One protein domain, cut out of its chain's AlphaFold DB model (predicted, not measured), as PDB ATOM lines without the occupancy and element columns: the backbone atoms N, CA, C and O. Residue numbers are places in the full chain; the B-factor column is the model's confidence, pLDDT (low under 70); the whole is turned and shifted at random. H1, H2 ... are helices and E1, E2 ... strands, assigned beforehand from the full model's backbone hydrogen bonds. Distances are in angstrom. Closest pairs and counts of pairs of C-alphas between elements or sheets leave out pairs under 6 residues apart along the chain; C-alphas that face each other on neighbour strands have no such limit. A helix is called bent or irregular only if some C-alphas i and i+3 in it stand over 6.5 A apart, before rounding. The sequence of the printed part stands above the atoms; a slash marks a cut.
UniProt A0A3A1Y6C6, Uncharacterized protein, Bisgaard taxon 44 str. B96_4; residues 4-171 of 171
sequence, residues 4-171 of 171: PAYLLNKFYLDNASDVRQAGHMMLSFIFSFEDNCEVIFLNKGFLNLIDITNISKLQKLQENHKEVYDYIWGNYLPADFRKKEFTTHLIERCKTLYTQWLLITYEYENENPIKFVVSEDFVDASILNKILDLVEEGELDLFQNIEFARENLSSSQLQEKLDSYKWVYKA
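What this domain is: This is residues 4 to 171 of the 171 residues of an uncharacterized protein of Bisgaard taxon 44 str. B96_4 (UniProt A0A3A1Y6C6). A strongly twisted sheet of five parallel strands has helices over both faces, with H1, H2 and H7 over one and H8 over the other. The long helix H6 packs on H1 with residues 100 to 107, and its first residues reach beyond the sheet to the end where H3 and H4 pack together and residues 78 to 85, with H5, stick out. The printed part has 168 residues, with eight named helices and five named strands in the order E1 H1 E2 H2 H3 H4 H5 H6 E3 H7 E4 H8 E5, class mixed; the sheet's order is E4 E3 E2 E1 E5. The whole is compact, with a radius of gyration of the C-alphas of 16.1 A, and spans 47 by 32 by 27 A.

Where its parts are: Find C-alpha 5 at (3.081, 100.185, -5.784), where E1, residues 5 to 8, begins. H1, residues 17 to 33, is 24.6 A long; E2, residues 38 to 42, and H2, residues 43 to 49, follow. Next come H3, residues 55 to 64, H4, residues 66 to 76, and H5, residues 79 to 82. H4 is irregular, with C-alphas 72 and 75 9.4 A apart; H2 and H5 only just are, at 6.9 A for 43 and 46 and 6.7 A for 79 and 82. From C-alpha 84 at (-18.331, 113.700, 24.321), H6, residues 84 to 107, runs 35.5 A. Then find E3, residues 114 to 119, H7, residues 125 to 136, E4, residues 148 to 153, H8, residues 155 to 164, and E5, residues 168 to 170, which ends at (-2.448, 94.635, -0.892).

How they stand to each other: Across the sheet, look for N 151 and O 116 at 2.9 A between E4 and E3, N 117 and O 41 at 2.8 A between E3 and E2, N 8 and O 40 at 2.9 A between E2 and E1, and N 7 and O 169 at 2.9 A between E1 and E5. E1, H1, E2 and E3, H7, E4 are strand-helix-strand units, parallel neighbours joined through a helix, with right-handed crossovers; E2, H2 to H6, E3 is another. In three layers, helices on both faces, H1 and H7 are opposite H8; H2 is on the same face as H1, at a height over the sheet of 7.9 A. H6 touches H1 at a shallow tilt of 15 degrees, the same way, closest at the C-alphas of Ser 28 and Ile 104, 5.6 A. H4 touches H3, closest at the C-alphas of Gln 62 and Tyr 69, 5.4 A, and only just touches H7, with 3 pairs of C-alphas within 8 A, closest at Val 68 and Ile 127, 6.6 A. Every O i to N i+4 pair is within hydrogen-bond range in H1, H3, H6, H7 and H8; H4 has 5 of 7, H2 has 0 of 3 but 3 of 4 O i to N i+3 pairs, and H5 is too short for an i+4 pair.

The domain as a whole: The C-alphas of Lys 83 and Ser 164, the two farthest apart, are 47.7 A apart. The printed part has no cut, and the link from H7 to E4, 11 residues, is long. Mean pLDDT of the printed part is 74.0; look for values under 70 at residues 9 to 35, 74 to 111 and 167 to 171.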
ATOM      1  N   PRO A   4       7.207  99.983  -8.411       75.75
ATOM      2  CA  PRO A   4       6.520  99.346  -7.281       75.75
ATOM      3  C   PRO A   4       5.312 100.164  -6.803       75.75
ATOM      4  O   PRO A   4       5.363 101.391  -6.827       75.75
ATOM      5  N   ALA A   5       4.246  99.499  -6.342       75.69
ATOM      6  CA  ALA A   5       3.081 100.185  -5.784       75.69
ATOM      7  C   ALA A   5       2.560  99.552  -4.486       75.69
ATOM      8  O   ALA A   5       2.482  98.325  -4.344       75.69
ATOM      9  N   TYR A   6       2.121 100.409  -3.563       74.94
ATOM     10  CA  TYR A   6       1.372 100.022  -2.370       74.94
ATOM     11  C   TYR A   6      -0.113 100.356  -2.529       74.94
ATOM     12  O   TYR A   6      -0.463 101.501  -2.808       74.94
ATOM     13  N   LEU A   7      -0.987  99.366  -2.326       73.25
ATOM     14  CA  LEU A   7      -2.434  99.499  -2.472       73.25
ATOM     15  C   LEU A   7      -3.150  99.337  -1.129       73.25
ATOM     16  O   LEU A   7      -3.115  98.260  -0.523       73.25
ATOM     17  N   LEU A   8      -3.909 100.362  -0.740       72.56
ATOM     18  CA  LEU A   8      -4.833 100.292   0.388       72.56
ATOM     19  C   LEU A   8      -6.289 100.407  -0.068       72.56
ATOM     20  O   LEU A   8      -6.719 101.472  -0.493       72.56
ATOM     21  N   ASN A   9      -7.071  99.337   0.091       67.81
ATOM     22  CA  ASN A   9      -8.500  99.322  -0.267       67.81
ATOM     23  C   ASN A   9      -9.443  99.320   0.956       67.81
ATOM     24  O   ASN A   9     -10.663  99.366   0.812       67.81
ATOM     25  N   LYS A  10      -8.902  99.214   2.177       62.84
ATOM     26  CA  LYS A  10      -9.693  99.039   3.403       62.84
ATOM     27  C   LYS A  10      -9.777 100.308   4.243       62.84
ATOM     28  O   LYS A  10      -8.848 101.111   4.310       62.84
ATOM     29  N   PHE A  11     -10.901 100.429   4.943       58.59
ATOM     30  CA  PHE A  11     -11.126 101.444   5.961       58.59
ATOM     31  C   PHE A  11     -10.716 100.906   7.331       58.59
ATOM     32  O   PHE A  11     -11.267  99.905   7.783       58.59
ATOM     33  N   TYR A  12      -9.752 101.545   8.000       52.66
ATOM     34  CA  TYR A  12      -9.179 101.006   9.237       52.66
ATOM     35  C   TYR A  12      -9.952 101.366  10.505       52.66
ATOM     36  O   TYR A  12      -9.547 100.946  11.595       52.66
ATOM     37  N   LEU A  13     -11.041 102.140  10.418       48.59
ATOM     38  CA  LEU A  13     -11.814 102.471  11.617       48.59
ATOM     39  C   LEU A  13     -12.433 101.224  12.271       48.59
ATOM     40  O   LEU A  13     -12.546 101.220  13.495       48.59
ATOM     41  N   ASP A  14     -12.647 100.140  11.515       43.19
ATOM     42  CA  ASP A  14     -13.046  98.821  12.022       43.19
ATOM     43  C   ASP A  14     -11.852  97.982  12.548       43.19
ATOM     44  O   ASP A  14     -11.257  97.187  11.834       43.19
ATOM     45  N   ASN A  15     -11.544  98.146  13.842       39.44
ATOM     46  CA  ASN A  15     -10.834  97.213  14.748       39.44
ATOM     47  C   ASN A  15      -9.350  96.774  14.524       39.44
ATOM     48  O   ASN A  15      -8.874  96.512  13.430       39.44
ATOM     49  N   ALA A  16      -8.666  96.619  15.677       46.22
ATOM     50  CA  ALA A  16      -7.275  96.208  15.968       46.22
ATOM     51  C   ALA A  16      -6.152  97.231  15.663       46.22
ATOM     52  O   ALA A  16      -5.781  97.468  14.517       46.22
ATOM     53  N   SER A  17      -5.554  97.810  16.718       48.91
ATOM     54  CA  SER A  17      -4.334  98.642  16.643       48.91
ATOM     55  C   SER A  17      -3.199  97.974  15.868       48.91
ATOM     56  O   SER A  17      -2.405  98.654  15.222       48.91
ATOM     57  N   ASP A  18      -3.169  96.647  15.898       46.34
ATOM     58  CA  ASP A  18      -2.066  95.826  15.413       46.34
ATOM     59  C   ASP A  18      -2.035  95.778  13.878       46.34
ATOM     60  O   ASP A  18      -0.965  95.782  13.279       46.34
ATOM     61  N   VAL A  19      -3.202  95.842  13.220       47.81
ATOM     62  CA  VAL A  19      -3.304  95.889  11.748       47.81
ATOM     63  C   VAL A  19      -2.839  97.245  11.213       47.81
ATOM     64  O   VAL A  19      -2.198  97.312  10.167       47.81
ATOM     65  N   ARG A  20      -3.106  98.330  11.954       51.53
ATOM     66  CA  ARG A  20      -2.672  99.686  11.576       51.53
ATOM     67  C   ARG A  20      -1.175  99.871  11.783       51.53
ATOM     68  O   ARG A  20      -0.502 100.380  10.896       51.53
ATOM     69  N   GLN A  21      -0.638  99.403  12.911       52.00
ATOM     70  CA  GLN A  21       0.809  99.392  13.137       52.00
ATOM     71  C   GLN A  21       1.540  98.519  12.115       52.00
ATOM     72  O   GLN A  21       2.562  98.954  11.599       52.00
ATOM     73  N   ALA A  22       1.005  97.346  11.756       51.28
ATOM     74  CA  ALA A  22       1.594  96.503  10.715       51.28
ATOM     75  C   ALA A  22       1.545  97.164   9.327       51.28
ATOM     76  O   ALA A  22       2.543  97.148   8.610       51.28
ATOM     77  N   GLY A  23       0.420  97.794   8.963       56.56
ATOM     78  CA  GLY A  23       0.291  98.562   7.721       56.56
ATOM     79  C   GLY A  23       1.297  99.712   7.642       56.56
ATOM     80  O   GLY A  23       1.958  99.882   6.622       56.56
ATOM     81  N   HIS A  24       1.481 100.439   8.743       57.28
ATOM     82  CA  HIS A  24       2.401 101.573   8.823       57.28
ATOM     83  C   HIS A  24       3.876 101.165   8.886       57.28
ATOM     84  O   HIS A  24       4.673 101.725   8.147       57.28
ATOM     85  N   MET A  25       4.248 100.153   9.677       53.31
ATOM     86  CA  MET A  25       5.623  99.624   9.694       53.31
ATOM     87  C   MET A  25       6.050  99.101   8.321       53.31
ATOM     88  O   MET A  25       7.212  99.204   7.941       53.31
ATOM     89  N   MET A  26       5.107  98.543   7.569       55.94
ATOM     90  CA  MET A  26       5.355  98.037   6.228       55.94
ATOM     91  C   MET A  26       5.425  99.148   5.180       55.94
ATOM     92  O   MET A  26       6.239  99.045   4.270       55.94
ATOM     93  N   LEU A  27       4.632 100.216   5.325       59.19
ATOM     94  CA  LEU A  27       4.777 101.438   4.530       59.19
ATOM     95  C   LEU A  27       6.157 102.073   4.754       59.19
ATOM     96  O   LEU A  27       6.872 102.296   3.784       59.19
ATOM     97  N   SER A  28       6.582 102.247   6.011       54.31
ATOM     98  CA  SER A  28       7.928 102.735   6.353       54.31
ATOM     99  C   SER A  28       9.031 101.843   5.777       54.31
ATOM    100  O   SER A  28       9.996 102.343   5.208       54.31
ATOM    101  N   PHE A  29       8.880 100.514   5.855       53.91
ATOM    102  CA  PHE A  29       9.834  99.574   5.262       53.91
ATOM    103  C   PHE A  29       9.892  99.705   3.732       53.91
ATOM    104  O   PHE A  29      10.973  99.770   3.165       53.91
ATOM    105  N   ILE A  30       8.751  99.783   3.045       55.88
ATOM    106  CA  ILE A  30       8.718  99.901   1.581       55.88
ATOM    107  C   ILE A  30       9.351 101.221   1.116       55.88
ATOM    108  O   ILE A  30      10.111 101.208   0.150       55.88
ATOM    109  N   PHE A  31       9.101 102.336   1.809       58.06
ATOM    110  CA  PHE A  31       9.697 103.630   1.451       58.06
ATOM    111  C   PHE A  31      11.173 103.752   1.823       58.06
ATOM    112  O   PHE A  31      11.905 104.452   1.138       58.06
ATOM    113  N   SER A  32      11.639 103.015   2.835       55.16
ATOM    114  CA  SER A  32      13.056 102.995   3.221       55.16
ATOM    115  C   SER A  32      13.962 102.216   2.253       55.16
ATOM    116  O   SER A  32      15.183 102.301   2.379       55.16
ATOM    117  N   PHE A  33      13.407 101.407   1.336       57.56
ATOM    118  CA  PHE A  33      14.194 100.460   0.526       57.56
ATOM    119  C   PHE A  33      13.909 100.470  -0.986       57.56
ATOM    120  O   PHE A  33      14.632  99.796  -1.723       57.56
ATOM    121  N   GLU A  34      12.901 101.198  -1.478       63.06
ATOM    122  CA  GLU A  34      12.613 101.305  -2.918       63.06
ATOM    123  C   GLU A  34      12.506 102.776  -3.350       63.06
ATOM    124  O   GLU A  34      11.532 103.463  -3.030       63.06
ATOM    125  N   ASP A  35      13.474 103.228  -4.151       63.03
ATOM    126  CA  ASP A  35      13.410 104.523  -4.830       63.03
ATOM    127  C   ASP A  35      12.176 104.571  -5.756       63.03
ATOM    128  O   ASP A  35      11.903 103.626  -6.507       63.03
ATOM    129  N   ASN A  36      11.446 105.693  -5.757       72.56
ATOM    130  CA  ASN A  36      10.298 105.958  -6.643       72.56
ATOM    131  C   ASN A  36       9.090 105.001  -6.505       72.56
ATOM    132  O   ASN A  36       8.444 104.688  -7.502       72.56
ATOM    133  N   CYS A  37       8.737 104.541  -5.301       76.38
ATOM    134  CA  CYS A  37       7.512 103.755  -5.061       76.38
ATOM    135  C   CYS A  37       6.231 104.621  -5.075       76.38
ATOM    136  O   CYS A  37       6.199 105.675  -4.438       76.38
ATOM    137  N   GLU A  38       5.154 104.181  -5.737       79.94
ATOM    138  CA  GLU A  38       3.852 104.875  -5.720       79.94
ATOM    139  C   GLU A  38       2.922 104.389  -4.593       79.94
ATOM    140  O   GLU A  38       2.832 103.194  -4.296       79.94
ATOM    141  N   VAL A  39       2.149 105.319  -4.021       79.56
ATOM    142  CA  VAL A  39       1.111 105.029  -3.017       79.56
ATOM    143  C   VAL A  39      -0.270 105.215  -3.625       79.56
ATOM    144  O   VAL A  39      -0.573 106.268  -4.188       79.56
ATOM    145  N   ILE A  40      -1.117 104.195  -3.491       82.94
ATOM    146  CA  ILE A  40      -2.455 104.166  -4.078       82.94
ATOM    147  C   ILE A  40      -3.480 103.814  -3.001       82.94
ATOM    148  O   ILE A  40      -3.494 102.705  -2.462       82.94
ATOM    149  N   PHE A  41      -4.391 104.739  -2.726       82.69
ATOM    150  CA  PHE A  41      -5.579 104.485  -1.921       82.69
ATOM    151  C   PHE A  41      -6.755 104.213  -2.851       82.69
ATOM    152  O   PHE A  41      -7.132 105.055  -3.659       82.69
ATOM    153  N   LEU A  42      -7.333 103.025  -2.733       85.56
ATOM    154  CA  LEU A  42      -8.456 102.571  -3.536       85.56
ATOM    155  C   LEU A  42      -9.751 102.655  -2.722       85.56
ATOM    156  O   LEU A  42      -9.795 102.227  -1.566       85.56
ATOM    157  N   ASN A  43     -10.818 103.168  -3.332       86.12
ATOM    158  CA  ASN A  43     -12.156 103.264  -2.747       86.12
ATOM    159  C   ASN A  43     -12.129 103.841  -1.320       86.12
ATOM    160  O   ASN A  43     -11.753 104.985  -1.120       86.12
ATOM    161  N   LYS A  44     -12.491 103.055  -0.297       82.38
ATOM    162  CA  LYS A  44     -12.564 103.511   1.100       82.38
ATOM    163  C   LYS A  44     -11.200 103.795   1.741       82.38
ATOM    164  O   LYS A  44     -11.161 104.332   2.845       82.38
ATOM    165  N   GLY A  45     -10.092 103.445   1.086       77.50
ATOM    166  CA  GLY A  45      -8.747 103.659   1.612       77.50
ATOM    167  C   GLY A  45      -8.466 105.121   1.969       77.50
ATOM    168  O   GLY A  45      -7.905 105.380   3.033       77.50
ATOM    169  N   PHE A  46      -8.879 106.079   1.131       79.75
ATOM    170  CA  PHE A  46      -8.533 107.494   1.337       79.75
ATOM    171  C   PHE A  46      -9.232 108.112   2.555       79.75
ATOM    172  O   PHE A  46      -8.759 109.108   3.095       79.75
ATOM    173  N   LEU A  47     -10.315 107.498   3.052       81.25
ATOM    174  CA  LEU A  47     -11.017 107.972   4.246       81.25
ATOM    175  C   LEU A  47     -10.107 108.001   5.487       81.25
ATOM    176  O   LEU A  47     -10.376 108.734   6.433       81.25
ATOM    177  N   ASN A  48      -9.020 107.221   5.487       74.12
ATOM    178  CA  ASN A  48      -8.025 107.219   6.561       74.12
ATOM    179  C   ASN A  48      -7.202 108.518   6.640       74.12
ATOM    180  O   ASN A  48      -6.539 108.743   7.649       74.12
ATOM    181  N   LEU A  49      -7.221 109.341   5.589       78.56
ATOM    182  CA  LEU A  49      -6.436 110.571   5.489       78.56
ATOM    183  C   LEU A  49      -7.263 111.838   5.729       78.56
ATOM    184  O   LEU A  49      -6.700 112.930   5.748       78.56
ATOM    185  N   ILE A  50      -8.574 111.693   5.935       83.06
ATOM    186  CA  ILE A  50      -9.467 112.801   6.273       83.06
ATOM    187  C   ILE A  50      -9.155 113.282   7.692       83.06
ATOM    188  O   ILE A  50      -9.227 112.516   8.660       83.06
ATOM    189  N   ASP A  51      -8.858 114.572   7.823       82.50
ATOM    190  CA  ASP A  51      -8.654 115.224   9.106       82.50
ATOM    191  C   ASP A  51     -10.001 115.542   9.765       82.50
ATOM    192  O   ASP A  51     -10.655 116.558   9.523       82.50
ATOM    193  N   ILE A  52     -10.401 114.650  10.666       78.19
ATOM    194  CA  ILE A  52     -11.594 114.806  11.498       78.19
ATOM    195  C   ILE A  52     -11.295 115.487  12.848       78.19
ATOM    196  O   ILE A  52     -12.112 115.451  13.768       78.19
ATOM    197  N   THR A  53     -10.116 116.081  13.035       75.56
ATOM    198  CA  THR A  53      -9.786 116.789  14.282       75.56
ATOM    199  C   THR A  53     -10.380 118.200  14.320       75.56
ATOM    200  O   THR A  53     -10.594 118.757  15.401       75.56
ATOM    201  N   ASN A  54     -10.733 118.761  13.158       81.38
ATOM    202  CA  ASN A  54     -11.378 120.064  13.037       81.38
ATOM    203  C   ASN A  54     -12.895 119.985  13.290       81.38
ATOM    204  O   ASN A  54     -13.712 119.884  12.373       81.38
ATOM    205  N   ILE A  55     -13.280 120.080  14.566       78.12
ATOM    206  CA  ILE A  55     -14.680 119.958  15.015       78.12
ATOM    207  C   ILE A  55     -15.616 120.953  14.305       78.12
ATOM    208  O   ILE A  55     -16.752 120.606  13.997       78.12
ATOM    209  N   SER A  56     -15.151 122.173  14.016       81.69
ATOM    210  CA  SER A  56     -15.976 123.204  13.369       81.69
ATOM    211  C   SER A  56     -16.352 122.825  11.935       81.69
ATOM    212  O   SER A  56     -17.518 122.928  11.553       81.69
ATOM    213  N   LYS A  57     -15.394 122.321  11.144       85.06
ATOM    214  CA  LYS A  57     -15.687 121.825   9.790       85.06
ATOM    215  C   LYS A  57     -16.571 120.585   9.819       85.06
ATOM    216  O   LYS A  57     -17.509 120.497   9.038       85.06
ATOM    217  N   LEU A  58     -16.355 119.681  10.776       81.06
ATOM    218  CA  LEU A  58     -17.209 118.505  10.943       81.06
ATOM    219  C   LEU A  58     -18.665 118.845  11.275       81.06
ATOM    220  O   LEU A  58     -19.566 118.177  10.781       81.06
ATOM    221  N   GLN A  59     -18.904 119.865  12.103       82.31
ATOM    222  CA  GLN A  59     -20.262 120.329  12.407       82.31
ATOM    223  C   GLN A  59     -20.950 120.880  11.156       82.31
ATOM    224  O   GLN A  59     -22.071 120.486  10.853       82.31
ATOM    225  N   LYS A  60     -20.250 121.707  10.370       88.00
ATOM    226  CA  LYS A  60     -20.770 122.202   9.085       88.00
ATOM    227  C   LYS A  60     -21.045 121.070   8.096       88.00
ATOM    228  O   LYS A  60     -22.070 121.078   7.425       88.00
ATOM    229  N   LEU A  61     -20.159 120.077   8.039       88.44
ATOM    230  CA  LEU A  61     -20.337 118.885   7.214       88.44
ATOM    231  C   LEU A  61     -21.581 118.095   7.640       88.44
ATOM    232  O   LEU A  61     -22.344 117.657   6.790       88.44
ATOM    233  N   GLN A  62     -21.821 117.953   8.947       86.38
ATOM    234  CA  GLN A  62     -23.014 117.290   9.476       86.38
ATOM    235  C   GLN A  62     -24.309 118.013   9.084       86.38
ATOM    236  O   GLN A  62     -25.319 117.360   8.822       86.38
ATOM    237  N   GLU A  63     -24.288 119.345   9.074       87.12
ATOM    238  CA  GLU A  63     -25.441 120.184   8.738       87.12
ATOM    239  C   GLU A  63     -25.733 120.193   7.230       87.12
ATOM    240  O   GLU A  63     -26.889 120.054   6.834       87.12
ATOM    241  N   ASN A  64     -24.694 120.316   6.398       92.81
ATOM    242  CA  ASN A  64     -24.836 120.538   4.957       92.81
ATOM    243  C   ASN A  64     -24.760 119.253   4.118       92.81
ATOM    244  O   ASN A  64     -25.375 119.174   3.058       92.81
ATOM    245  N   HIS A  65     -24.020 118.245   4.587       92.69
ATOM    246  CA  HIS A  65     -23.726 116.999   3.864       92.69
ATOM    247  C   HIS A  65     -23.838 115.798   4.809       92.69
ATOM    248  O   HIS A  65     -22.891 115.029   5.004       92.69
ATOM    249  N   LYS A  66     -25.009 115.654   5.437       87.12
ATOM    250  CA  LYS A  66     -25.268 114.654   6.481       87.12
ATOM    251  C   LYS A  66     -24.885 113.234   6.059       87.12
ATOM    252  O   LYS A  66     -24.336 112.489   6.862       87.12
ATOM    253  N   GLU A  67     -25.158 112.858   4.819       89.12
ATOM    254  CA  GLU A  67     -24.830 111.547   4.271       89.12
ATOM    255  C   GLU A  67     -23.319 111.306   4.195       89.12
ATOM    256  O   GLU A  67     -22.864 110.223   4.553       89.12
ATOM    257  N   VAL A  68     -22.535 112.318   3.806       89.88
ATOM    258  CA  VAL A  68     -21.068 112.246   3.777       89.88
ATOM    259  C   VAL A  68     -20.523 112.127   5.190       89.88
ATOM    260  O   VAL A  68     -19.672 111.277   5.449       89.88
ATOM    261  N   TYR A  69     -21.042 112.949   6.106       85.88
ATOM    262  CA  TYR A  69     -20.718 112.853   7.520       85.88
ATOM    263  C   TYR A  69     -20.982 111.423   8.012       85.88
ATOM    264  O   TYR A  69     -20.041 110.719   8.371       85.88
ATOM    265  N   ASP A  70     -22.227 110.949   7.944       80.25
ATOM    266  CA  ASP A  70     -22.620 109.625   8.437       80.25
ATOM    267  C   ASP A  70     -21.769 108.501   7.797       80.25
ATOM    268  O   ASP A  70     -21.415 107.532   8.468       80.25
ATOM    269  N   TYR A  71     -21.356 108.655   6.535       84.06
ATOM    270  CA  TYR A  71     -20.483 107.709   5.842       84.06
ATOM    271  C   TYR A  71     -19.029 107.705   6.349       84.06
ATOM    272  O   TYR A  71     -18.471 106.627   6.561       84.06
ATOM    273  N   ILE A  72     -18.416 108.873   6.589       80.06
ATOM    274  CA  ILE A  72     -17.061 108.983   7.172       80.06
ATOM    275  C   ILE A  72     -17.027 108.374   8.579       80.06
ATOM    276  O   ILE A  72     -16.056 107.721   8.958       80.06
ATOM    277  N   TRP A  73     -18.098 108.556   9.354       71.50
ATOM    278  CA  TRP A  73     -18.208 107.996  10.701       71.50
ATOM    279  C   TRP A  73     -18.584 106.501  10.707       71.50
ATOM    280  O   TRP A  73     -18.270 105.795  11.665       71.50
ATOM    281  N   GLY A  74     -19.206 105.983   9.645       68.06
ATOM    282  CA  GLY A  74     -19.612 104.581   9.519       68.06
ATOM    283  C   GLY A  74     -20.621 104.124  10.586       68.06
ATOM    284  O   GLY A  74     -21.319 104.921  11.212       68.06
ATOM    285  N   ASN A  75     -20.665 102.811  10.858       50.78
ATOM    286  CA  ASN A  75     -21.502 102.213  11.918       50.78
ATOM    287  C   ASN A  75     -21.078 102.613  13.348       50.78
ATOM    288  O   ASN A  75     -21.699 102.176  14.318       50.78
ATOM    289  N   TYR A  76     -20.034 103.436  13.495       50.22
ATOM    290  CA  TYR A  76     -19.577 103.985  14.770       50.22
ATOM    291  C   TYR A  76     -20.402 105.181  15.253       50.22
ATOM    292  O   TYR A  76     -20.102 105.722  16.307       50.22
ATOM    293  N   LEU A  77     -21.506 105.524  14.591       47.22
ATOM    294  CA  LEU A  77     -22.577 106.318  15.193       47.22
ATOM    295  C   LEU A  77     -23.730 105.435  15.734       47.22
ATOM    296  O   LEU A  77     -24.872 105.604  15.304       47.22
ATOM    297  N   PRO A  78     -23.541 104.522  16.718       42.78
ATOM    298  CA  PRO A  78     -24.651 104.184  17.597       42.78
ATOM    299  C   PRO A  78     -25.136 105.467  18.281       42.78
ATOM    300  O   PRO A  78     -24.346 106.371  18.566       42.78
ATOM    301  N   ALA A  79     -26.425 105.529  18.608       50.00
ATOM    302  CA  ALA A  79     -27.075 106.672  19.261       50.00
ATOM    303  C   ALA A  79     -26.354 107.206  20.530       50.00
ATOM    304  O   ALA A  79     -26.607 108.337  20.952       50.00
ATOM    305  N   ASP A  80     -25.431 106.428  21.104       43.44
ATOM    306  CA  ASP A  80     -24.558 106.774  22.228       43.44
ATOM    307  C   ASP A  80     -23.432 107.785  21.918       43.44
ATOM    308  O   ASP A  80     -22.906 108.394  22.851       43.44
ATOM    309  N   PHE A  81     -23.097 108.057  20.650       44.78
ATOM    310  CA  PHE A  81     -22.048 109.026  20.266       44.78
ATOM    311  C   PHE A  81     -22.431 110.506  20.446       44.78
ATOM    312  O   PHE A  81     -21.617 111.395  20.206       44.78
ATOM    313  N   ARG A  82     -23.624 110.808  20.981       49.31
ATOM    314  CA  ARG A  82     -23.886 112.137  21.572       49.31
ATOM    315  C   ARG A  82     -23.066 112.385  22.850       49.31
ATOM    316  O   ARG A  82     -23.064 113.501  23.366       49.31
ATOM    317  N   LYS A  83     -22.384 111.366  23.390       54.91
ATOM    318  CA  LYS A  83     -21.502 111.482  24.560       54.91
ATOM    319  C   LYS A  83     -20.097 111.917  24.121       54.91
ATOM    320  O   LYS A  83     -19.427 111.210  23.375       54.91
ATOM    321  N   LYS A  84     -19.630 113.063  24.640       57.56
ATOM    322  CA  LYS A  84     -18.331 113.700  24.321       57.56
ATOM    323  C   LYS A  84     -17.104 112.774  24.418       57.56
ATOM    324  O   LYS A  84     -16.118 113.015  23.732       57.56
ATOM    325  N   GLU A  85     -17.144 111.740  25.256       59.12
ATOM    326  CA  GLU A  85     -16.009 110.840  25.519       59.12
ATOM    327  C   GLU A  85     -15.583 110.015  24.291       59.12
ATOM    328  O   GLU A  85     -14.389 109.829  24.057       59.12
ATOM    329  N   PHE A  86     -16.530 109.579  23.456       58.06
ATOM    330  CA  PHE A  86     -16.224 108.756  22.281       58.06
ATOM    331  C   PHE A  86     -15.627 109.561  21.123       58.06
ATOM    332  O   PHE A  86     -14.711 109.093  20.447       58.06
ATOM    333  N   THR A  87     -16.092 110.798  20.933       62.38
ATOM    334  CA  THR A  87     -15.497 111.741  19.977       62.38
ATOM    335  C   THR A  87     -14.037 112.019  20.335       62.38
ATOM    336  O   THR A  87     -13.180 111.990  19.456       62.38
ATOM    337  N   THR A  88     -13.733 112.207  21.623       66.12
ATOM    338  CA  THR A  88     -12.355 112.392  22.103       66.12
ATOM    339  C   THR A  88     -11.478 111.186  21.776       66.12
ATOM    340  O   THR A  88     -10.395 111.362  21.222       66.12
ATOM    341  N   HIS A  89     -11.955 109.965  22.034       65.94
ATOM    342  CA  HIS A  89     -11.189 108.753  21.737       65.94
ATOM    343  C   HIS A  89     -10.923 108.575  20.235       65.94
ATOM    344  O   HIS A  89      -9.823 108.196  19.834       65.94
ATOM    345  N   LEU A  90     -11.903 108.882  19.377       65.94
ATOM    346  CA  LEU A  90     -11.690 108.821  17.932       65.94
ATOM    347  C   LEU A  90     -10.670 109.871  17.470       65.94
ATOM    348  O   LEU A  90      -9.755 109.534  16.721       65.94
ATOM    349  N   ILE A  91     -10.776 111.106  17.969       69.12
ATOM    350  CA  ILE A  91      -9.806 112.175  17.694       69.12
ATOM    351  C   ILE A  91      -8.392 111.746  18.117       69.12
ATOM    352  O   ILE A  91      -7.442 111.958  17.368       69.12
ATOM    353  N   GLU A  92      -8.226 111.114  19.282       67.62
ATOM    354  CA  GLU A  92      -6.927 110.594  19.737       67.62
ATOM    355  C   GLU A  92      -6.361 109.510  18.809       67.62
ATOM    356  O   GLU A  92      -5.170 109.522  18.479       67.62
ATOM    357  N   ARG A  93      -7.209 108.597  18.322       66.94
ATOM    358  CA  ARG A  93      -6.787 107.579  17.349       66.94
ATOM    359  C   ARG A  93      -6.387 108.211  16.017       66.94
ATOM    360  O   ARG A  93      -5.362 107.825  15.465       66.94
ATOM    361  N   CYS A  94      -7.130 109.203  15.535       67.44
ATOM    362  CA  CYS A  94      -6.787 109.948  14.320       67.44
ATOM    363  C   CYS A  94      -5.480 110.732  14.469       67.44
ATOM    364  O   CYS A  94      -4.668 110.718  13.554       67.44
ATOM    365  N   LYS A  95      -5.206 111.316  15.642       69.12
ATOM    366  CA  LYS A  95      -3.902 111.938  15.932       69.12
ATOM    367  C   LYS A  95      -2.752 110.936  15.861       69.12
ATOM    368  O   LYS A  95      -1.684 111.277  15.374       69.12
ATOM    369  N   THR A  96      -2.964 109.697  16.307       68.25
ATOM    370  CA  THR A  96      -1.943 108.643  16.191       68.25
ATOM    371  C   THR A  96      -1.684 108.283  14.729       68.25
ATOM    372  O   THR A  96      -0.526 108.175  14.333       68.25
ATOM    373  N   LEU A  97      -2.743 108.150  13.920       64.19
ATOM    374  CA  LEU A  97      -2.619 107.933  12.474       64.19
ATOM    375  C   LEU A  97      -1.875 109.090  11.802       64.19
ATOM    376  O   LEU A  97      -0.974 108.840  11.012       64.19
ATOM    377  N   TYR A  98      -2.185 110.333  12.174       67.75
ATOM    378  CA  TYR A  98      -1.495 111.516  11.669       67.75
ATOM    379  C   TYR A  98      -0.006 111.523  12.011       67.75
ATOM    380  O   TYR A  98       0.820 111.741  11.134       67.75
ATOM    381  N   THR A  99       0.362 111.248  13.265       67.50
ATOM    382  CA  THR A  99       1.776 111.184  13.662       67.50
ATOM    383  C   THR A  99       2.519 110.097  12.891       67.50
ATOM    384  O   THR A  99       3.649 110.306  12.463       67.50
ATOM    385  N   GLN A 100       1.889 108.938  12.692       64.56
ATOM    386  CA  GLN A 100       2.472 107.848  11.908       64.56
ATOM    387  C   GLN A 100       2.613 108.232  10.433       64.56
ATOM    388  O   GLN A 100       3.652 107.970   9.837       64.56
ATOM    389  N   TRP A 101       1.611 108.904   9.871       69.56
ATOM    390  CA  TRP A 101       1.651 109.442   8.518       69.56
ATOM    391  C   TRP A 101       2.776 110.466   8.338       69.56
ATOM    392  O   TRP A 101       3.561 110.343   7.409       69.56
ATOM    393  N   LEU A 102       2.913 111.416   9.264       66.75
ATOM    394  CA  LEU A 102       3.961 112.434   9.237       66.75
ATOM    395  C   LEU A 102       5.363 111.806   9.202       66.75
ATOM    396  O   LEU A 102       6.213 112.239   8.426       66.75
ATOM    397  N   LEU A 103       5.589 110.768  10.017       65.31
ATOM    398  CA  LEU A 103       6.847 110.014  10.031       65.31
ATOM    399  C   LEU A 103       7.114 109.352   8.675       65.31
ATOM    400  O   LEU A 103       8.200 109.495   8.129       65.31
ATOM    401  N   ILE A 104       6.096 108.702   8.109       63.19
ATOM    402  CA  ILE A 104       6.162 108.050   6.797       63.19
ATOM    403  C   ILE A 104       6.473 109.065   5.686       63.19
ATOM    404  O   ILE A 104       7.348 108.816   4.865       63.19
ATOM    405  N   THR A 105       5.797 110.218   5.663       61.28
ATOM    406  CA  THR A 105       6.013 111.254   4.637       61.28
ATOM    407  C   THR A 105       7.372 111.929   4.737       61.28
ATOM    408  O   THR A 105       7.890 112.385   3.728       61.28
ATOM    409  N   TYR A 106       7.958 112.003   5.934       61.47
ATOM    410  CA  TYR A 106       9.294 112.572   6.108       61.47
ATOM    411  C   TYR A 106      10.386 111.672   5.510       61.47
ATOM    412  O   TYR A 106      11.413 112.167   5.062       61.47
ATOM    413  N   GLU A 107      10.154 110.359   5.494       59.34
ATOM    414  CA  GLU A 107      11.052 109.352   4.910       59.34
ATOM    415  C   GLU A 107      10.768 109.096   3.417       59.34
ATOM    416  O   GLU A 107      11.513 108.379   2.754       59.34
ATOM    417  N   TYR A 108       9.686 109.665   2.878       60.84
ATOM    418  CA  TYR A 108       9.245 109.458   1.503       60.84
ATOM    419  C   TYR A 108       9.828 110.529   0.572       60.84
ATOM    420  O   TYR A 108       9.376 111.669   0.564       60.84
ATOM    421  N   GLU A 109      10.810 110.153  -0.247       58.50
ATOM    422  CA  GLU A 109      11.474 111.060  -1.202       58.50
ATOM    423  C   GLU A 109      10.794 111.128  -2.587       58.50
ATOM    424  O   GLU A 109      11.364 111.675  -3.531       58.50
ATOM    425  N   ASN A 110       9.596 110.559  -2.770       64.62
ATOM    426  CA  ASN A 110       8.955 110.568  -4.089       64.62
ATOM    427  C   ASN A 110       8.278 111.919  -4.371       64.62
ATOM    428  O   ASN A 110       7.432 112.376  -3.606       64.62
ATOM    429  N   GLU A 111       8.592 112.506  -5.524       69.50
ATOM    430  CA  GLU A 111       7.986 113.747  -6.019       69.50
ATOM    431  C   GLU A 111       6.550 113.555  -6.547       69.50
ATOM    432  O   GLU A 111       5.870 114.527  -6.869       69.50
ATOM    433  N   ASN A 112       6.081 112.311  -6.686       77.12
ATOM    434  CA  ASN A 112       4.746 112.034  -7.203       77.12
ATOM    435  C   ASN A 112       3.677 112.125  -6.102       77.12
ATOM    436  O   ASN A 112       3.854 111.550  -5.024       77.12
ATOM    437  N   PRO A 113       2.519 112.748  -6.392       82.62
ATOM    438  CA  PRO A 113       1.409 112.797  -5.455       82.62
ATOM    439  C   PRO A 113       0.803 111.407  -5.237       82.62
ATOM    440  O   PRO A 113       0.856 110.516  -6.093       82.62
ATOM    441  N   ILE A 114       0.147 111.242  -4.094       81.94
ATOM    442  CA  ILE A 114      -0.555 110.010  -3.736       81.94
ATOM    443  C   ILE A 114      -1.780 109.841  -4.629       81.94
ATOM    444  O   ILE A 114      -2.551 110.775  -4.835       81.94
ATOM    445  N   LYS A 115      -2.019 108.632  -5.134       87.88
ATOM    446  CA  LYS A 115      -3.174 108.371  -6.001       87.88
ATOM    447  C   LYS A 115      -4.380 107.941  -5.181       87.88
ATOM    448  O   LYS A 115      -4.328 106.931  -4.482       87.88
ATOM    449  N   PHE A 116      -5.482 108.671  -5.301       90.31
ATOM    450  CA  PHE A 116      -6.792 108.288  -4.778       90.31
ATOM    451  C   PHE A 116      -7.644 107.786  -5.937       90.31
ATOM    452  O   PHE A 116      -8.110 108.555  -6.774       90.31
ATOM    453  N   VAL A 117      -7.816 106.471  -6.002       91.31
ATOM    454  CA  VAL A 117      -8.523 105.804  -7.091       91.31
ATOM    455  C   VAL A 117      -9.898 105.368  -6.601       91.31
ATOM    456  O   VAL A 117     -10.004 104.621  -5.628       91.31
ATOM    457  N   VAL A 118     -10.960 105.788  -7.282       91.56
ATOM    458  CA  VAL A 118     -12.322 105.303  -7.026       91.56
ATOM    459  C   VAL A 118     -12.727 104.390  -8.173       91.56
ATOM    460  O   VAL A 118     -12.762 104.797  -9.334       91.56
ATOM    461  N   SER A 119     -13.023 103.134  -7.843       90.25
ATOM    462  CA  SER A 119     -13.575 102.190  -8.806       90.25
ATOM    463  C   SER A 119     -15.044 102.526  -9.034       90.25
ATOM    464  O   SER A 119     -15.829 102.484  -8.088       90.25
ATOM    465  N   GLU A 120     -15.437 102.821 -10.270       87.69
ATOM    466  CA  GLU A 120     -16.812 103.230 -10.603       87.69
ATOM    467  C   GLU A 120     -17.845 102.138 -10.293       87.69
ATOM    468  O   GLU A 120     -18.971 102.432  -9.903       87.69
ATOM    469  N   ASP A 121     -17.430 100.873 -10.378       85.12
ATOM    470  CA  ASP A 121     -18.260  99.708 -10.048       85.12
ATOM    471  C   ASP A 121     -18.454  99.493  -8.532       85.12
ATOM    472  O   ASP A 121     -19.175  98.586  -8.108       85.12
ATOM    473  N   PHE A 122     -17.791 100.286  -7.685       81.56
ATOM    474  CA  PHE A 122     -17.948 100.192  -6.240       81.56
ATOM    475  C   PHE A 122     -19.287 100.804  -5.814       81.56
ATOM    476  O   PHE A 122     -19.615 101.923  -6.199       81.56
ATOM    477  N   VAL A 123     -20.044 100.099  -4.964       79.38
ATOM    478  CA  VAL A 123     -21.403 100.511  -4.541       79.38
ATOM    479  C   VAL A 123     -21.434 101.943  -3.998       79.38
ATOM    480  O   VAL A 123     -22.378 102.689  -4.245       79.38
ATOM    481  N   ASP A 124     -20.366 102.343  -3.312       87.00
ATOM    482  CA  ASP A 124     -20.264 103.641  -2.658       87.00
ATOM    483  C   ASP A 124     -19.536 104.704  -3.516       87.00
ATOM    484  O   ASP A 124     -19.163 105.762  -3.009       87.00
ATOM    485  N   ALA A 125     -19.299 104.465  -4.813       89.94
ATOM    486  CA  ALA A 125     -18.511 105.365  -5.665       89.94
ATOM    487  C   ALA A 125     -19.066 106.798  -5.701       89.94
ATOM    488  O   ALA A 125     -18.299 107.758  -5.653       89.94
ATOM    489  N   SER A 126     -20.393 106.966  -5.729       92.19
ATOM    490  CA  SER A 126     -21.021 108.295  -5.727       92.19
ATOM    491  C   SER A 126     -20.690 109.096  -4.466       92.19
ATOM    492  O   SER A 126     -20.413 110.290  -4.568       92.19
ATOM    493  N   ILE A 127     -20.710 108.465  -3.289       92.31
ATOM    494  CA  ILE A 127     -20.436 109.161  -2.028       92.31
ATOM    495  C   ILE A 127     -18.937 109.374  -1.820       92.31
ATOM    496  O   ILE A 127     -18.534 110.431  -1.351       92.31
ATOM    497  N   LEU A 128     -18.101 108.424  -2.246       92.44
ATOM    498  CA  LEU A 128     -16.646 108.577  -2.230       92.44
ATOM    499  C   LEU A 128     -16.193 109.740  -3.121       92.44
ATOM    500  O   LEU A 128     -15.368 110.543  -2.700       92.44
ATOM    501  N   ASN A 129     -16.779 109.868  -4.312       94.38
ATOM    502  CA  ASN A 129     -16.523 110.997  -5.199       94.38
ATOM    503  C   ASN A 129     -16.923 112.328  -4.566       94.38
ATOM    504  O   ASN A 129     -16.112 113.247  -4.562       94.38
ATOM    505  N   LYS A 130     -18.103 112.390  -3.941       95.38
ATOM    506  CA  LYS A 130     -18.542 113.586  -3.217       95.38
ATOM    507  C   LYS A 130     -17.578 113.972  -2.091       95.38
ATOM    508  O   LYS A 130     -17.346 115.150  -1.861       95.38
ATOM    509  N   ILE A 131     -17.001 112.999  -1.383       93.81
ATOM    510  CA  ILE A 131     -16.005 113.284  -0.341       93.81
ATOM    511  C   ILE A 131     -14.754 113.931  -0.940       93.81
ATOM    512  O   ILE A 131     -14.252 114.898  -0.377       93.81
ATOM    513  N   LEU A 132     -14.265 113.416  -2.069       93.62
ATOM    514  CA  LEU A 132     -13.106 113.987  -2.757       93.62
ATOM    515  C   LEU A 132     -13.396 115.395  -3.294       93.62
ATOM    516  O   LEU A 132     -12.552 116.270  -3.130       93.62
ATOM    517  N   ASP A 133     -14.595 115.635  -3.836       95.25
ATOM    518  CA  ASP A 133     -15.031 116.974  -4.260       95.25
ATOM    519  C   ASP A 133     -14.973 117.963  -3.078       95.25
ATOM    520  O   ASP A 133     -14.373 119.029  -3.177       95.25
ATOM    521  N   LEU A 134     -15.501 117.574  -1.910       94.81
ATOM    522  CA  LEU A 134     -15.479 118.411  -0.702       94.81
ATOM    523  C   LEU A 134     -14.063 118.684  -0.177       94.81
ATOM    524  O   LEU A 134     -13.833 119.717   0.455       94.81
ATOM    525  N   VAL A 135     -13.116 117.772  -0.414       92.75
ATOM    526  CA  VAL A 135     -11.695 117.995  -0.108       92.75
ATOM    527  C   VAL A 135     -11.097 119.032  -1.055       92.75
ATOM    528  O   VAL A 135     -10.444 119.967  -0.600       92.75
ATOM    529  N   GLU A 136     -11.338 118.897  -2.359       91.56
ATOM    530  CA  GLU A 136     -10.855 119.837  -3.380       91.56
ATOM    531  C   GLU A 136     -11.442 121.249  -3.183       91.56
ATOM    532  O   GLU A 136     -10.752 122.249  -3.382       91.56
ATOM    533  N   GLU A 137     -12.688 121.339  -2.711       93.19
ATOM    534  CA  GLU A 137     -13.374 122.591  -2.359       93.19
ATOM    535  C   GLU A 137     -12.928 123.179  -1.003       93.19
ATOM    536  O   GLU A 137     -13.267 124.318  -0.668       93.19
ATOM    537  N   GLY A 138     -12.162 122.427  -0.205       90.69
ATOM    538  CA  GLY A 138     -11.700 122.833   1.126       90.69
ATOM    539  C   GLY A 138     -12.781 122.805   2.215       90.69
ATOM    540  O   GLY A 138     -12.558 123.313   3.326       90.69
ATOM    541  N   GLU A 139     -13.945 122.214   1.935       90.88
ATOM    542  CA  GLU A 139     -15.000 121.968   2.926       90.88
ATOM    543  C   GLU A 139     -14.639 120.812   3.873       90.88
ATOM    544  O   GLU A 139     -15.049 120.813   5.037       90.88
ATOM    545  N   LEU A 140     -13.813 119.876   3.401       90.38
ATOM    546  CA  LEU A 140     -13.229 118.787   4.171       90.38
ATOM    547  C   LEU A 140     -11.699 118.859   4.115       90.38
ATOM    548  O   LEU A 140     -11.127 119.135   3.069       90.38
ATOM    549  N   ASP A 141     -11.034 118.611   5.240       88.31
ATOM    550  CA  ASP A 141      -9.573 118.648   5.302       88.31
ATOM    551  C   ASP A 141      -8.988 117.239   5.194       88.31
ATOM    552  O   ASP A 141      -9.538 116.277   5.735       88.31
ATOM    553  N   LEU A 142      -7.841 117.131   4.527       84.88
ATOM    554  CA  LEU A 142      -6.913 116.022   4.726       84.88
ATOM    555  C   LEU A 142      -5.878 116.416   5.780       84.88
ATOM    556  O   LEU A 142      -5.675 117.598   6.072       84.88
ATOM    557  N   PHE A 143      -5.179 115.425   6.322       78.50
ATOM    558  CA  PHE A 143      -3.971 115.687   7.095       78.50
ATOM    559  C   PHE A 143      -2.951 116.520   6.293       78.50
ATOM    560  O   PHE A 143      -2.875 116.431   5.067       78.50
ATOM    561  N   GLN A 144      -2.170 117.354   6.986       75.38
ATOM    562  CA  GLN A 144      -1.253 118.301   6.340       75.38
ATOM    563  C   GLN A 144      -0.197 117.600   5.471       75.38
ATOM    564  O   GLN A 144       0.198 116.467   5.750       75.38
ATOM    565  N   ASN A 145       0.300 118.322   4.458       71.00
ATOM    566  CA  ASN A 145       1.336 117.881   3.512       71.00
ATOM    567  C   ASN A 145       0.937 116.681   2.635       71.00
ATOM    568  O   ASN A 145       1.799 115.953   2.152       71.00
ATOM    569  N   ILE A 146      -0.364 116.464   2.429       76.50
ATOM    570  CA  ILE A 146      -0.860 115.471   1.477       76.50
ATOM    571  C   ILE A 146      -1.103 116.151   0.133       76.50
ATOM    572  O   ILE A 146      -2.065 116.898  -0.030       76.50
ATOM    573  N   GLU A 147      -0.248 115.843  -0.837       81.81
ATOM    574  CA  GLU A 147      -0.521 116.088  -2.250       81.81
ATOM    575  C   GLU A 147      -1.117 114.818  -2.860       81.81
ATOM    576  O   GLU A 147      -0.570 113.722  -2.699       81.81
ATOM    577  N   PHE A 148      -2.259 114.948  -3.539       86.31
ATOM    578  CA  PHE A 148      -2.960 113.802  -4.108       86.31
ATOM    579  C   PHE A 148      -3.452 114.051  -5.536       86.31
ATOM    580  O   PHE A 148      -3.702 115.181  -5.948       86.31
ATOM    581  N   ALA A 149      -3.606 112.958  -6.280       91.12
ATOM    582  CA  ALA A 149      -4.227 112.912  -7.593       91.12
ATOM    583  C   ALA A 149      -5.426 111.960  -7.556       91.12
ATOM    584  O   ALA A 149      -5.307 110.808  -7.133       91.12
ATOM    585  N   ARG A 150      -6.585 112.438  -8.009       92.56
ATOM    586  CA  ARG A 150      -7.815 111.650  -8.093       92.56
ATOM    587  C   ARG A 150      -7.947 110.973  -9.450       92.56
ATOM    588  O   ARG A 150      -7.766 111.608 -10.485       92.56
ATOM    589  N   GLU A 151      -8.349 109.706  -9.446       93.25
ATOM    590  CA  GLU A 151      -8.675 108.960 -10.661       93.25
ATOM    591  C   GLU A 151      -9.958 108.140 -10.482       93.25
ATOM    592  O   GLU A 151     -10.078 107.350  -9.546       93.25
ATOM    593  N   ASN A 152     -10.899 108.286 -11.413       93.06
ATOM    594  CA  ASN A 152     -12.092 107.444 -11.493       93.06
ATOM    595  C   ASN A 152     -11.876 106.401 -12.583       93.06
ATOM    596  O   ASN A 152     -11.599 106.764 -13.725       93.06
ATOM    597  N   LEU A 153     -11.946 105.122 -12.219       92.75
ATOM    598  CA  LEU A 153     -11.636 104.020 -13.125       92.75
ATOM    599  C   LEU A 153     -12.748 102.973 -13.088       92.75
ATOM    600  O   LEU A 153     -13.189 102.556 -12.019       92.75
ATOM    601  N   SER A 154     -13.148 102.473 -14.253       92.50
ATOM    602  CA  SER A 154     -13.888 101.208 -14.347       92.50
ATOM    603  C   SER A 154     -13.027 100.026 -13.874       92.50
ATOM    604  O   SER A 154     -11.795 100.112 -13.850       92.50
ATOM    605  N   SER A 155     -13.644  98.879 -13.560       88.12
ATOM    606  CA  SER A 155     -12.908  97.668 -13.154       88.12
ATOM    607  C   SER A 155     -11.833  97.246 -14.162       88.12
ATOM    608  O   SER A 155     -10.748  96.823 -13.763       88.12
ATOM    609  N   SER A 156     -12.100  97.377 -15.467       91.62
ATOM    610  CA  SER A 156     -11.121  97.050 -16.511       91.62
ATOM    611  C   SER A 156      -9.932  98.009 -16.514       91.62
ATOM    612  O   SER A 156      -8.790  97.559 -16.554       91.62
ATOM    613  N   GLN A 157     -10.177  99.317 -16.399       93.94
ATOM    614  CA  GLN A 157      -9.107 100.323 -16.359       93.94
ATOM    615  C   GLN A 157      -8.267 100.212 -15.083       93.94
ATOM    616  O   GLN A 157      -7.047 100.377 -15.119       93.94
ATOM    617  N   LEU A 158      -8.907  99.896 -13.954       90.25
ATOM    618  CA  LEU A 158      -8.204  99.617 -12.709       90.25
ATOM    619  C   LEU A 158      -7.257  98.426 -12.879       90.25
ATOM    620  O   LEU A 158      -6.097  98.515 -12.488       90.25
ATOM    621  N   GLN A 159      -7.728  97.329 -13.478       89.06
ATOM    622  CA  GLN A 159      -6.903  96.144 -13.699       89.06
ATOM    623  C   GLN A 159      -5.701  96.451 -14.607       89.06
ATOM    624  O   GLN A 159      -4.574  96.125 -14.242       89.06
ATOM    625  N   GLU A 160      -5.912  97.160 -15.719       91.31
ATOM    626  CA  GLU A 160      -4.831  97.599 -16.614       91.31
ATOM    627  C   GLU A 160      -3.778  98.448 -15.882       91.31
ATOM    628  O   GLU A 160      -2.572  98.237 -16.045       91.31
ATOM    629  N   LYS A 161      -4.221  99.379 -15.027       87.81
ATOM    630  CA  LYS A 161      -3.323 100.194 -14.202       87.81
ATOM    631  C   LYS A 161      -2.544  99.333 -13.212       87.81
ATOM    632  O   LYS A 161      -1.328  99.484 -13.112       87.81
ATOM    633  N   LEU A 162      -3.209  98.414 -12.511       85.69
ATOM    634  CA  LEU A 162      -2.559  97.517 -11.553       85.69
ATOM    635  C   LEU A 162      -1.499  96.630 -12.224       85.69
ATOM    636  O   LEU A 162      -0.423  96.430 -11.661       85.69
ATOM    637  N   ASP A 163      -1.759  96.173 -13.449       88.25
ATOM    638  CA  ASP A 163      -0.829  95.356 -14.234       88.25
ATOM    639  C   ASP A 163       0.389  96.147 -14.745       88.25
ATOM    640  O   ASP A 163       1.419  95.558 -15.100       88.25
ATOM    641  N   SER A 164       0.322  97.484 -14.759       86.94
ATOM    642  CA  SER A 164       1.451  98.355 -15.113       86.94
ATOM    643  C   SER A 164       2.536  98.416 -14.027       86.94
ATOM    644  O   SER A 164       3.693  98.726 -14.332       86.94
ATOM    645  N   TYR A 165       2.207  98.044 -12.786       83.88
ATOM    646  CA  TYR A 165       3.139  98.058 -11.661       83.88
ATOM    647  C   TYR A 165       4.044  96.824 -11.624       83.88
ATOM    648  O   TYR A 165       3.713  95.746 -12.121       83.88
ATOM    649  N   LYS A 166       5.240  96.990 -11.047       77.19
ATOM    650  CA  LYS A 166       6.233  95.912 -10.885       77.19
ATOM    651  C   LYS A 166       5.680  94.817  -9.972       77.19
ATOM    652  O   LYS A 166       5.862  93.635 -10.246       77.19
ATOM    653  N   TRP A 167       5.009  95.238  -8.907       69.75
ATOM    654  CA  TRP A 167       4.233  94.429  -7.980       69.75
ATOM    655  C   TRP A 167       3.312  95.358  -7.180       69.75
ATOM    656  O   TRP A 167       3.587  96.554  -7.064       69.75
ATOM    657  N   VAL A 168       2.224  94.800  -6.646       66.75
ATOM    658  CA  VAL A 168       1.231  95.527  -5.845       66.75
ATOM    659  C   VAL A 168       1.107  94.845  -4.491       66.75
ATOM    660  O   VAL A 168       0.632  93.709  -4.417       66.75
ATOM    661  N   TYR A 169       1.510  95.530  -3.423       62.97
ATOM    662  CA  TYR A 169       1.216  95.063  -2.070       62.97
ATOM    663  C   TYR A 169      -0.232  95.418  -1.710       62.97
ATOM    664  O   TYR A 169      -0.626  96.569  -1.870       62.97
ATOM    665  N   LYS A 170      -1.026  94.448  -1.235       63.62
ATOM    666  CA  LYS A 170      -2.448  94.635  -0.892       63.62
ATOM    667  C   LYS A 170      -2.661  94.418   0.611       63.62
ATOM    668  O   LYS A 170      -2.372  93.325   1.093       63.62
ATOM    669  N   ALA A 171      -3.200  95.418   1.314       53.69
ATOM    670  CA  ALA A 171      -3.611  95.324   2.726       53.69
ATOM    671  C   ALA A 171      -5.141  95.218   2.894       53.69
ATOM    672  O   ALA A 171      -5.886  95.909   2.161       53.69
TER     673      ALA A 171